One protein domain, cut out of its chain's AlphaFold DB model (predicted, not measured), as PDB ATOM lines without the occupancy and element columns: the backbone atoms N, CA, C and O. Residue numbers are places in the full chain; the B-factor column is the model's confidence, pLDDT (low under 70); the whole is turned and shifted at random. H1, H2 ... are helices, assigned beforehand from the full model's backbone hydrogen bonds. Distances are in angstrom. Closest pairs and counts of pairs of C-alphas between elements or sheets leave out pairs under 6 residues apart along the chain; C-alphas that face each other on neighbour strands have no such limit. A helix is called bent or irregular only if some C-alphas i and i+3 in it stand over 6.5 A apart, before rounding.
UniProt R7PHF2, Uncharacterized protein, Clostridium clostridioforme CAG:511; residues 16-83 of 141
ATOM      1  N   ARG A  16     168.107 121.416 216.746       65.38
ATOM      2  CA  ARG A  16     167.665 121.843 215.403       65.38
ATOM      3  C   ARG A  16     168.245 120.971 214.294       65.38
ATOM      4  O   ARG A  16     167.749 121.004 213.174       65.38
ATOM      5  N   LEU A  17     169.296 120.221 214.609       66.31
ATOM      6  CA  LEU A  17     169.833 119.193 213.740       66.31
ATOM      7  C   LEU A  17     169.088 117.902 214.076       66.31
ATOM      8  O   LEU A  17     169.263 117.371 215.173       66.31
ATOM      9  N   ASP A  18     168.254 117.417 213.155       79.25
ATOM     10  CA  ASP A  18     167.717 116.057 213.232       79.25
ATOM     11  C   ASP A  18     168.892 115.090 213.075       79.25
ATOM     12  O   ASP A  18     169.244 114.647 211.982       79.25
ATOM     13  N   TRP A  19     169.558 114.822 214.197       80.44
ATOM     14  CA  TRP A  19     170.797 114.050 214.274       80.44
ATOM     15  C   TRP A  19     170.619 112.656 213.664       80.44
ATOM     16  O   TRP A  19     171.520 112.114 213.031       80.44
ATOM     17  N   VAL A  20     169.397 112.133 213.767       83.56
ATOM     18  CA  VAL A  20     168.932 110.902 213.131       83.56
ATOM     19  C   VAL A  20     168.987 111.014 211.599       83.56
ATOM     20  O   VAL A  20     169.621 110.184 210.951       83.56
ATOM     21  N   THR A  21     168.427 112.073 211.011       86.38
ATOM     22  CA  THR A  21     168.419 112.298 209.553       86.38
ATOM     23  C   THR A  21     169.814 112.552 208.983       86.38
ATOM     24  O   THR A  21     170.058 112.235 207.826       86.38
ATOM     25  N   THR A  22     170.754 113.094 209.764       87.19
ATOM     26  CA  THR A  22     172.139 113.294 209.298       87.19
ATOM     27  C   THR A  22     172.980 112.019 209.392       87.19
ATOM     28  O   THR A  22     173.764 111.734 208.490       87.19
ATOM     29  N   ILE A  23     172.822 111.229 210.457       90.56
ATOM     30  CA  ILE A  23     173.689 110.065 210.695       90.56
ATOM     31  C   ILE A  23     173.266 108.837 209.912       90.56
ATOM     32  O   ILE A  23     174.136 108.107 209.442       90.56
ATOM     33  N   ILE A  24     171.966 108.627 209.707       92.88
ATOM     34  CA  ILE A  24     171.470 107.504 208.904       92.88
ATOM     35  C   ILE A  24     172.108 107.470 207.503       92.88
ATOM     36  O   ILE A  24     172.722 106.451 207.174       92.88
ATOM     37  N   PRO A  25     172.031 108.525 206.666       93.50
ATOM     38  CA  PRO A  25     172.623 108.485 205.333       93.50
ATOM     39  C   PRO A  25     174.146 108.394 205.399       93.50
ATOM     40  O   PRO A  25     174.735 107.633 204.641       93.50
ATOM     41  N   PHE A  26     174.787 109.094 206.339       92.06
ATOM     42  CA  PHE A  26     176.243 109.082 206.478       92.06
ATOM     43  C   PHE A  26     176.792 107.681 206.784       92.06
ATOM     44  O   PHE A  26     177.694 107.201 206.099       92.06
ATOM     45  N   VAL A  27     176.210 106.990 207.768       94.56
ATOM     46  CA  VAL A  27     176.608 105.622 208.132       94.56
ATOM     47  C   VAL A  27     176.278 104.643 207.011       94.56
ATOM     48  O   VAL A  27     177.079 103.760 206.721       94.56
ATOM     49  N   THR A  28     175.138 104.821 206.340       93.88
ATOM     50  CA  THR A  28     174.727 103.954 205.226       93.88
ATOM     51  C   THR A  28     175.707 104.057 204.059       93.88
ATOM     52  O   THR A  28     176.140 103.036 203.530       93.88
ATOM     53  N   ILE A  29     176.115 105.276 203.691       94.31
ATOM     54  CA  ILE A  29     177.084 105.518 202.617       94.31
ATOM     55  C   ILE A  29     178.451 104.933 202.985       94.31
ATOM     56  O   ILE A  29     179.056 104.250 202.161       94.31
ATOM     57  N   LEU A  30     178.925 105.139 204.220       94.00
ATOM     58  CA  LEU A  30     180.199 104.573 204.675       94.00
ATOM     59  C   LEU A  30     180.188 103.041 204.694       94.00
ATOM     60  O   LEU A  30     181.146 102.420 204.238       94.00
ATOM     61  N   ALA A  31     179.107 102.430 205.182       92.81
ATOM     62  CA  ALA A  31     178.960 100.979 205.204       92.81
ATOM     63  C   ALA A  31     178.952 100.399 203.783       92.81
ATOM     64  O   ALA A  31     179.660  99.430 203.507       92.81
ATOM     65  N   LEU A  32     178.206 101.022 202.864       90.12
ATOM     66  CA  LEU A  32     178.135 100.589 201.470       90.12
ATOM     67  C   LEU A  32     179.486 100.745 200.757       90.12
ATOM     68  O   LEU A  32     179.921  99.840 200.051       90.12
ATOM     69  N   CYS A  33     180.185 101.858 200.992       90.75
ATOM     70  CA  CYS A  33     181.513 102.108 200.433       90.75
ATOM     71  C   CYS A  33     182.546 101.090 200.944       90.75
ATOM     72  O   CYS A  33     183.304 100.525 200.157       90.75
ATOM     73  N   SER A  34     182.526 100.788 202.247       89.81
ATOM     74  CA  SER A  34     183.399  99.770 202.837       89.81
ATOM     75  C   SER A  34     183.117  98.374 202.272       89.81
ATOM     76  O   SER A  34     184.059  97.662 201.931       89.81
ATOM     77  N   LEU A  35     181.844  98.004 202.088       86.31
ATOM     78  CA  LEU A  35     181.448  96.729 201.481       86.31
ATOM     79  C   LEU A  35     181.979  96.587 200.043       86.31
ATOM     80  O   LEU A  35     182.526  95.544 199.686       86.31
ATOM     81  N   PHE A  36     181.860  97.649 199.240       85.62
ATOM     82  CA  PHE A  36     182.322  97.670 197.847       85.62
ATOM     83  C   PHE A  36     183.848  97.547 197.737       85.62
ATOM     84  O   PHE A  36     184.347  96.945 196.790       85.62
ATOM     85  N   MET A  37     184.593  98.079 198.712       86.69
ATOM     86  CA  MET A  37     186.057  98.019 198.727       86.69
ATOM     87  C   MET A  37     186.597  96.622 199.075       86.69
ATOM     88  O   MET A  37     187.660  96.242 198.590       86.69
ATOM     89  N   ILE A  38     185.876  95.849 199.896       87.50
ATOM     90  CA  ILE A  38     186.305  94.507 200.329       87.50
ATOM     91  C   ILE A  38     186.019  93.450 199.244       87.50
ATOM     92  O   ILE A  38     186.809  92.523 199.077       87.50
ATOM     93  N   PHE A  39     184.925  93.594 198.482       84.38
ATOM     94  CA  PHE A  39     184.515  92.641 197.439       84.38
ATOM     95  C   PHE A  39     184.200  93.332 196.096       84.38
ATOM     96  O   PHE A  39     183.028  93.457 195.718       84.38
ATOM     97  N   PRO A  40     185.222  93.764 195.336       82.00
ATOM     98  CA  PRO A  40     185.025  94.497 194.083       82.00
ATOM     99  C   PRO A  40     184.396  93.644 192.965       82.00
ATOM    100  O   PRO A  40     183.527  94.134 192.242       82.00
ATOM    101  N   ASP A  41     184.763  92.364 192.845       81.56
ATOM    102  CA  ASP A  41     184.267  91.475 191.779       81.56
ATOM    103  C   ASP A  41     182.782  91.118 191.921       81.56
ATOM    104  O   ASP A  41     182.035  91.087 190.943       81.56
ATOM    105  N   ALA A  42     182.325  90.876 193.151       82.56
ATOM    106  CA  ALA A  42     180.908  90.645 193.415       82.56
ATOM    107  C   ALA A  42     180.094  91.929 193.187       82.56
ATOM    108  O   ALA A  42     179.000  91.888 192.621       82.56
ATOM    109  N   SER A  43     180.651  93.080 193.578       81.62
ATOM    110  CA  SER A  43     180.008  94.384 193.409       81.62
ATOM    111  C   SER A  43     179.814  94.734 191.933       81.62
ATOM    112  O   SER A  43     178.740  95.199 191.561       81.62
ATOM    113  N   SER A  44     180.801  94.466 191.072       83.56
ATOM    114  CA  SER A  44     180.700  94.744 189.634       83.56
ATOM    115  C   SER A  44     179.653  93.870 188.931       83.56
ATOM    116  O   SER A  44     178.887  94.389 188.117       83.56
ATOM    117  N   GLN A  45     179.543  92.583 189.286       87.50
ATOM    118  CA  GLN A  45     178.498  91.696 188.759       87.50
ATOM    119  C   GLN A  45     177.099  92.154 189.171       87.50
ATOM    120  O   GLN A  45     176.224  92.284 188.317       87.50
ATOM    121  N   VAL A  46     176.897  92.458 190.457       86.38
ATOM    122  CA  VAL A  46     175.612  92.963 190.961       86.38
ATOM    123  C   VAL A  46     175.247  94.274 190.268       86.38
ATOM    124  O   VAL A  46     174.122  94.426 189.792       86.38
ATOM    125  N   LEU A  47     176.197  95.203 190.146       87.50
ATOM    126  CA  LEU A  47     175.975  96.483 189.481       87.50
ATOM    127  C   LEU A  47     175.641  96.300 187.993       87.50
ATOM    128  O   LEU A  47     174.758  96.983 187.478       87.50
ATOM    129  N   GLY A  48     176.286  95.344 187.319       86.81
ATOM    130  CA  GLY A  48     176.000  94.970 185.935       86.81
ATOM    131  C   GLY A  48     174.594  94.394 185.753       86.81
ATOM    132  O   GLY A  48     173.861  94.840 184.871       86.81
ATOM    133  N   SER A  49     174.174  93.465 186.617       87.44
ATOM    134  CA  SER A  49     172.814  92.907 186.588       87.44
ATOM    135  C   SER A  49     171.748  93.969 186.860       87.44
ATOM    136  O   SER A  49     170.736  94.018 186.162       87.44
ATOM    137  N   VAL A  50     171.986  94.860 187.829       89.31
ATOM    138  CA  VAL A  50     171.087  95.986 188.125       89.31
ATOM    139  C   VAL A  50     171.021  96.948 186.940       89.31
ATOM    140  O   VAL A  50     169.928  97.332 186.533       89.31
ATOM    141  N   ARG A  51     172.163  97.304 186.339       86.44
ATOM    142  CA  ARG A  51     172.230  98.156 185.141       86.44
ATOM    143  C   ARG A  51     171.429  97.553 183.989       86.44
ATOM    144  O   ARG A  51     170.661  98.275 183.359       86.44
ATOM    145  N   PHE A  52     171.596  96.256 183.732       86.88
ATOM    146  CA  PHE A  52     170.872  95.547 182.681       86.88
ATOM    147  C   PHE A  52     169.363  95.564 182.940       86.88
ATOM    148  O   PHE A  52     168.600  95.953 182.065       86.88
ATOM    149  N   PHE A  53     168.936  95.258 184.166       87.12
ATOM    150  CA  PHE A  53     167.526  95.293 184.552       87.12
ATOM    151  C   PHE A  53     166.906  96.697 184.436       87.12
ATOM    152  O   PHE A  53     165.796  96.851 183.920       87.12
ATOM    153  N   LEU A  54     167.629  97.736 184.871       87.75
ATOM    154  CA  LEU A  54     167.199  99.130 184.725       87.75
ATOM    155  C   LEU A  54     167.116  99.554 183.251       87.75
ATOM    156  O   LEU A  54     166.240 100.334 182.890       87.75
ATOM    157  N   GLY A  55     168.020  99.061 182.406       84.75
ATOM    158  CA  GLY A  55     168.039  99.376 180.979       84.75
ATOM    159  C   GLY A  55     166.930  98.677 180.193       84.75
ATOM    160  O   GLY A  55     166.218  99.333 179.439       84.75
ATOM    161  N   ASP A  56     166.770  97.371 180.392       84.56
ATOM    162  CA  ASP A  56     165.877  96.519 179.600       84.56
ATOM    163  C   ASP A  56     164.402  96.734 179.977       84.56
ATOM    164  O   ASP A  56     163.568  97.057 179.132       84.56
ATOM    165  N   GLN A  57     164.086  96.678 181.275       83.69
ATOM    166  CA  GLN A  57     162.702  96.756 181.752       83.69
ATOM    167  C   GLN A  57     162.270  98.175 182.134       83.69
ATOM    168  O   GLN A  57     161.127  98.560 181.885       83.69
ATOM    169  N   PHE A  58     163.161  98.972 182.730       86.19
ATOM    170  CA  PHE A  58     162.841 100.341 183.160       86.19
ATOM    171  C   PHE A  58     163.211 101.416 182.135       86.19
ATOM    172  O   PHE A  58     162.806 102.565 182.313       86.19
ATOM    173  N   GLY A  59     163.914 101.080 181.049       85.50
ATOM    174  CA  GLY A  59     164.353 102.061 180.054       85.50
ATOM    175  C   GLY A  59     163.187 102.801 179.395       85.50
ATOM    176  O   GLY A  59     163.167 104.032 179.353       85.50
ATOM    177  N   SER A  60     162.163 102.064 178.955       87.56
ATOM    178  CA  SER A  60     160.956 102.647 178.350       87.56
ATOM    179  C   SER A  60     160.147 103.485 179.350       87.56
ATOM    180  O   SER A  60     159.663 104.566 179.009       87.56
ATOM    181  N   TYR A  61     160.055 103.034 180.604       90.81
ATOM    182  CA  TYR A  61     159.379 103.760 181.675       90.81
ATOM    183  C   TYR A  61     160.106 105.061 182.038       90.81
ATOM    184  O   TYR A  61     159.465 106.100 182.179       90.81
ATOM    185  N   TYR A  62     161.439 105.034 182.124       90.00
ATOM    186  CA  TYR A  62     162.258 106.219 182.377       90.00
ATOM    187  C   TYR A  62     162.092 107.261 181.267       90.00
ATOM    188  O   TYR A  62     161.931 108.448 181.546       90.00
ATOM    189  N   LEU A  63     162.052 106.816 180.007       91.75
ATOM    190  CA  LEU A  63     161.823 107.695 178.861       91.75
ATOM    191  C   LEU A  63     160.425 108.332 178.901       91.75
ATOM    192  O   LEU A  63     160.289 109.534 178.672       91.75
ATOM    193  N   LEU A  64     159.397 107.558 179.259       94.62
ATOM    194  CA  LEU A  64     158.029 108.059 179.403       94.62
ATOM    195  C   LEU A  64     157.893 109.035 180.581       94.62
ATOM    196  O   LEU A  64     157.229 110.060 180.445       94.62
ATOM    197  N   LEU A  65     158.555 108.769 181.712       94.81
ATOM    198  CA  LEU A  65     158.610 109.690 182.849       94.81
ATOM    199  C   LEU A  65     159.333 110.991 182.501       94.81
ATOM    200  O   LEU A  65     158.832 112.064 182.835       94.81
ATOM    201  N   GLY A  66     160.476 110.916 181.815       94.62
ATOM    202  CA  GLY A  66     161.213 112.093 181.357       94.62
ATOM    203  C   GLY A  66     160.380 112.944 180.399       94.62
ATOM    204  O   GLY A  66     160.265 114.156 180.579       94.62
ATOM    205  N   LEU A  67     159.712 112.301 179.435       96.12
ATOM    206  CA  LEU A  67     158.779 112.969 178.531       96.12
ATOM    207  C   LEU A  67     157.591 113.576 179.294       96.12
ATOM    208  O   LEU A  67     157.205 114.709 179.026       96.12
ATOM    209  N   GLY A  68     157.038 112.860 180.275       96.19
ATOM    210  CA  GLY A  68     155.954 113.343 181.127       96.19
ATOM    211  C   GLY A  68     156.354 114.564 181.957       96.19
ATOM    212  O   GLY A  68     155.605 115.539 182.008       96.19
ATOM    213  N   ALA A  69     157.550 114.561 182.547       95.69
ATOM    214  CA  ALA A  69     158.104 115.703 183.269       95.69
ATOM    215  C   ALA A  69     158.350 116.899 182.335       95.69
ATOM    216  O   ALA A  69     158.043 118.034 182.701       95.69
ATOM    217  N   LEU A  70     158.828 116.651 181.111       95.81
ATOM    218  CA  LEU A  70     159.008 117.684 180.092       95.81
ATOM    219  C   LEU A  70     157.669 118.298 179.680       95.81
ATOM    220  O   LEU A  70     157.537 119.518 179.690       95.81
ATOM    221  N   ILE A  71     156.660 117.476 179.381       95.88
ATOM    222  CA  ILE A  71     155.311 117.944 179.045       95.88
ATOM    223  C   ILE A  71     154.706 118.711 180.222       95.88
ATOM    224  O   ILE A  71     154.115 119.765 180.015       95.88
ATOM    225  N   CYS A  72     154.875 118.228 181.455       94.38
ATOM    226  CA  CYS A  72     154.400 118.902 182.661       94.38
ATOM    227  C   CYS A  72     155.060 120.281 182.838       94.38
ATOM    228  O   CYS A  72     154.368 121.275 183.057       94.38
ATOM    229  N   SER A  73     156.381 120.364 182.665       92.62
ATOM    230  CA  SER A  73     157.135 121.621 182.721       92.62
ATOM    231  C   SER A  73     156.701 122.591 181.618       92.62
ATOM    232  O   SER A  73     156.424 123.763 181.882       92.62
ATOM    233  N   LEU A  74     156.535 122.094 180.389       92.81
ATOM    234  CA  LEU A  74     156.069 122.880 179.249       92.81
ATOM    235  C   LEU A  74     154.636 123.379 179.466       92.81
ATOM    236  O   LEU A  74     154.329 124.545 179.217       92.81
ATOM    237  N   TYR A  75     153.768 122.518 179.999       92.38
ATOM    238  CA  TYR A  75     152.415 122.876 180.391       92.38
ATOM    239  C   TYR A  75     152.434 123.966 181.461       92.38
ATOM    240  O   TYR A  75     151.745 124.964 181.299       92.38
ATOM    241  N   MET A  76     153.249 123.852 182.514       88.19
ATOM    242  CA  MET A  76     153.375 124.909 183.525       88.19
ATOM    243  C   MET A  76     153.888 126.229 182.938       88.19
ATOM    244  O   MET A  76     153.387 127.286 183.325       88.19
ATOM    245  N   ALA A  77     154.827 126.180 181.989       88.25
ATOM    246  CA  ALA A  77     155.399 127.363 181.351       88.25
ATOM    247  C   ALA A  77     154.386 128.124 180.474       88.25
ATOM    248  O   ALA A  77     154.314 129.350 180.552       88.25
ATOM    249  N   PHE A  78     153.584 127.420 179.665       87.94
ATOM    250  CA  PHE A  78     152.588 128.046 178.778       87.94
ATOM    251  C   PHE A  78     151.205 128.233 179.417       87.94
ATOM    252  O   PHE A  78     150.401 129.033 178.934       87.94
ATOM    253  N   SER A  79     150.901 127.512 180.496       87.44
ATOM    254  CA  SER A  79     149.614 127.601 181.188       87.44
ATOM    255  C   SER A  79     149.502 128.870 182.040       87.44
ATOM    256  O   SER A  79     150.463 129.594 182.307       87.44
ATOM    257  N   ARG A  80     148.286 129.136 182.528       74.12
ATOM    258  CA  ARG A  80     147.955 130.261 183.417       74.12
ATOM    259  C   ARG A  80     148.799 130.266 184.700       74.12
ATOM    260  O   ARG A  80     149.002 131.332 185.276       74.12
ATOM    261  N   TYR A  81     149.311 129.103 185.106       76.44
ATOM    262  CA  TYR A  81     150.170 128.933 186.278       76.44
ATOM    263  C   TYR A  81     151.553 129.583 186.127       76.44
ATOM    264  O   TYR A  81     152.079 130.083 187.116       76.44
ATOM    265  N   GLY A  82     152.103 129.690 184.912       73.06
ATOM    266  CA  GLY A  82     153.392 130.351 184.672       73.06
ATOM    267  C   GLY A  82     153.362 131.872 184.871       73.06
ATOM    268  O   GLY A  82     154.398 132.500 185.064       73.06
ATOM    269  N   LYS A  83     152.169 132.484 184.873       72.31
ATOM    270  CA  LYS A  83     151.991 133.925 185.133       72.31
ATOM    271  C   LYS A  83     151.898 134.262 186.623       72.31
ATOM    272  O   LYS A  83     151.834 135.440 186.977       72.31
TER     273      LYS A  83
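What this domain is: This is residues 16 to 83 of the 141 residues of an uncharacterized protein of Clostridium clostridioforme CAG:511 (UniProt R7PHF2). Three long helices, H1, H2 and H3, follow one another end to end round an open, flat arch, with corners between H1 and H2 and between H2 and H3 and an empty space inside. The four-residue H4 makes a short turn at the far end of H3, after a tight link. The printed part has 68 residues with four named helices, in the order H1, H2, H3, H4, and no named strand: the class is all helix. The whole is extended, with a radius of gyration of the C-alphas of 19.7 A and spans of 54 by 44 by 12 A.

How they stand to each other: H1, residues 19 to 38, and H2, residues 40 to 56, are close but not clearly touching; their closest C-alphas, those of Phe 36 and Ser 43, are 6.0 A apart. They run opposite ways at a steep tilt of 69 degrees, only just short of about perpendicular. H2 and H3, residues 59 to 78, meet only through their link. H3 and H4, residues 80 to 83, are close but not clearly touching, with the closest C-alphas, Met 76 and Gly 82, 5.6 A apart. H1 is apart from H3 and H4, and H2 is apart from H4. Every O i to N i+4 pair is within hydrogen-bond range in H2 and H3, against 14 of 16 in H1; H4 is too short for such a pair.

Where its parts are: H1 runs 28.6 A from C-alpha 19 at (170.797, 114.050, 214.274). It is neither bent nor irregular, but only just: C-alphas 22 and 25 are 6.3 A apart. H2 measures 24.1 A, and H3 28.6 A from C-alpha 59 at (164.353, 102.061, 180.054). H4 ends at C-alpha 83, (151.991, 133.925, 185.133).

The domain as a whole: The C-alphas farthest apart, those of Ile 38 and Arg 80, are 55.1 A apart. The printed part has no cut, and its three links are tight. Mean pLDDT of the printed part is 87.4; residues 16 to 17 are under 70.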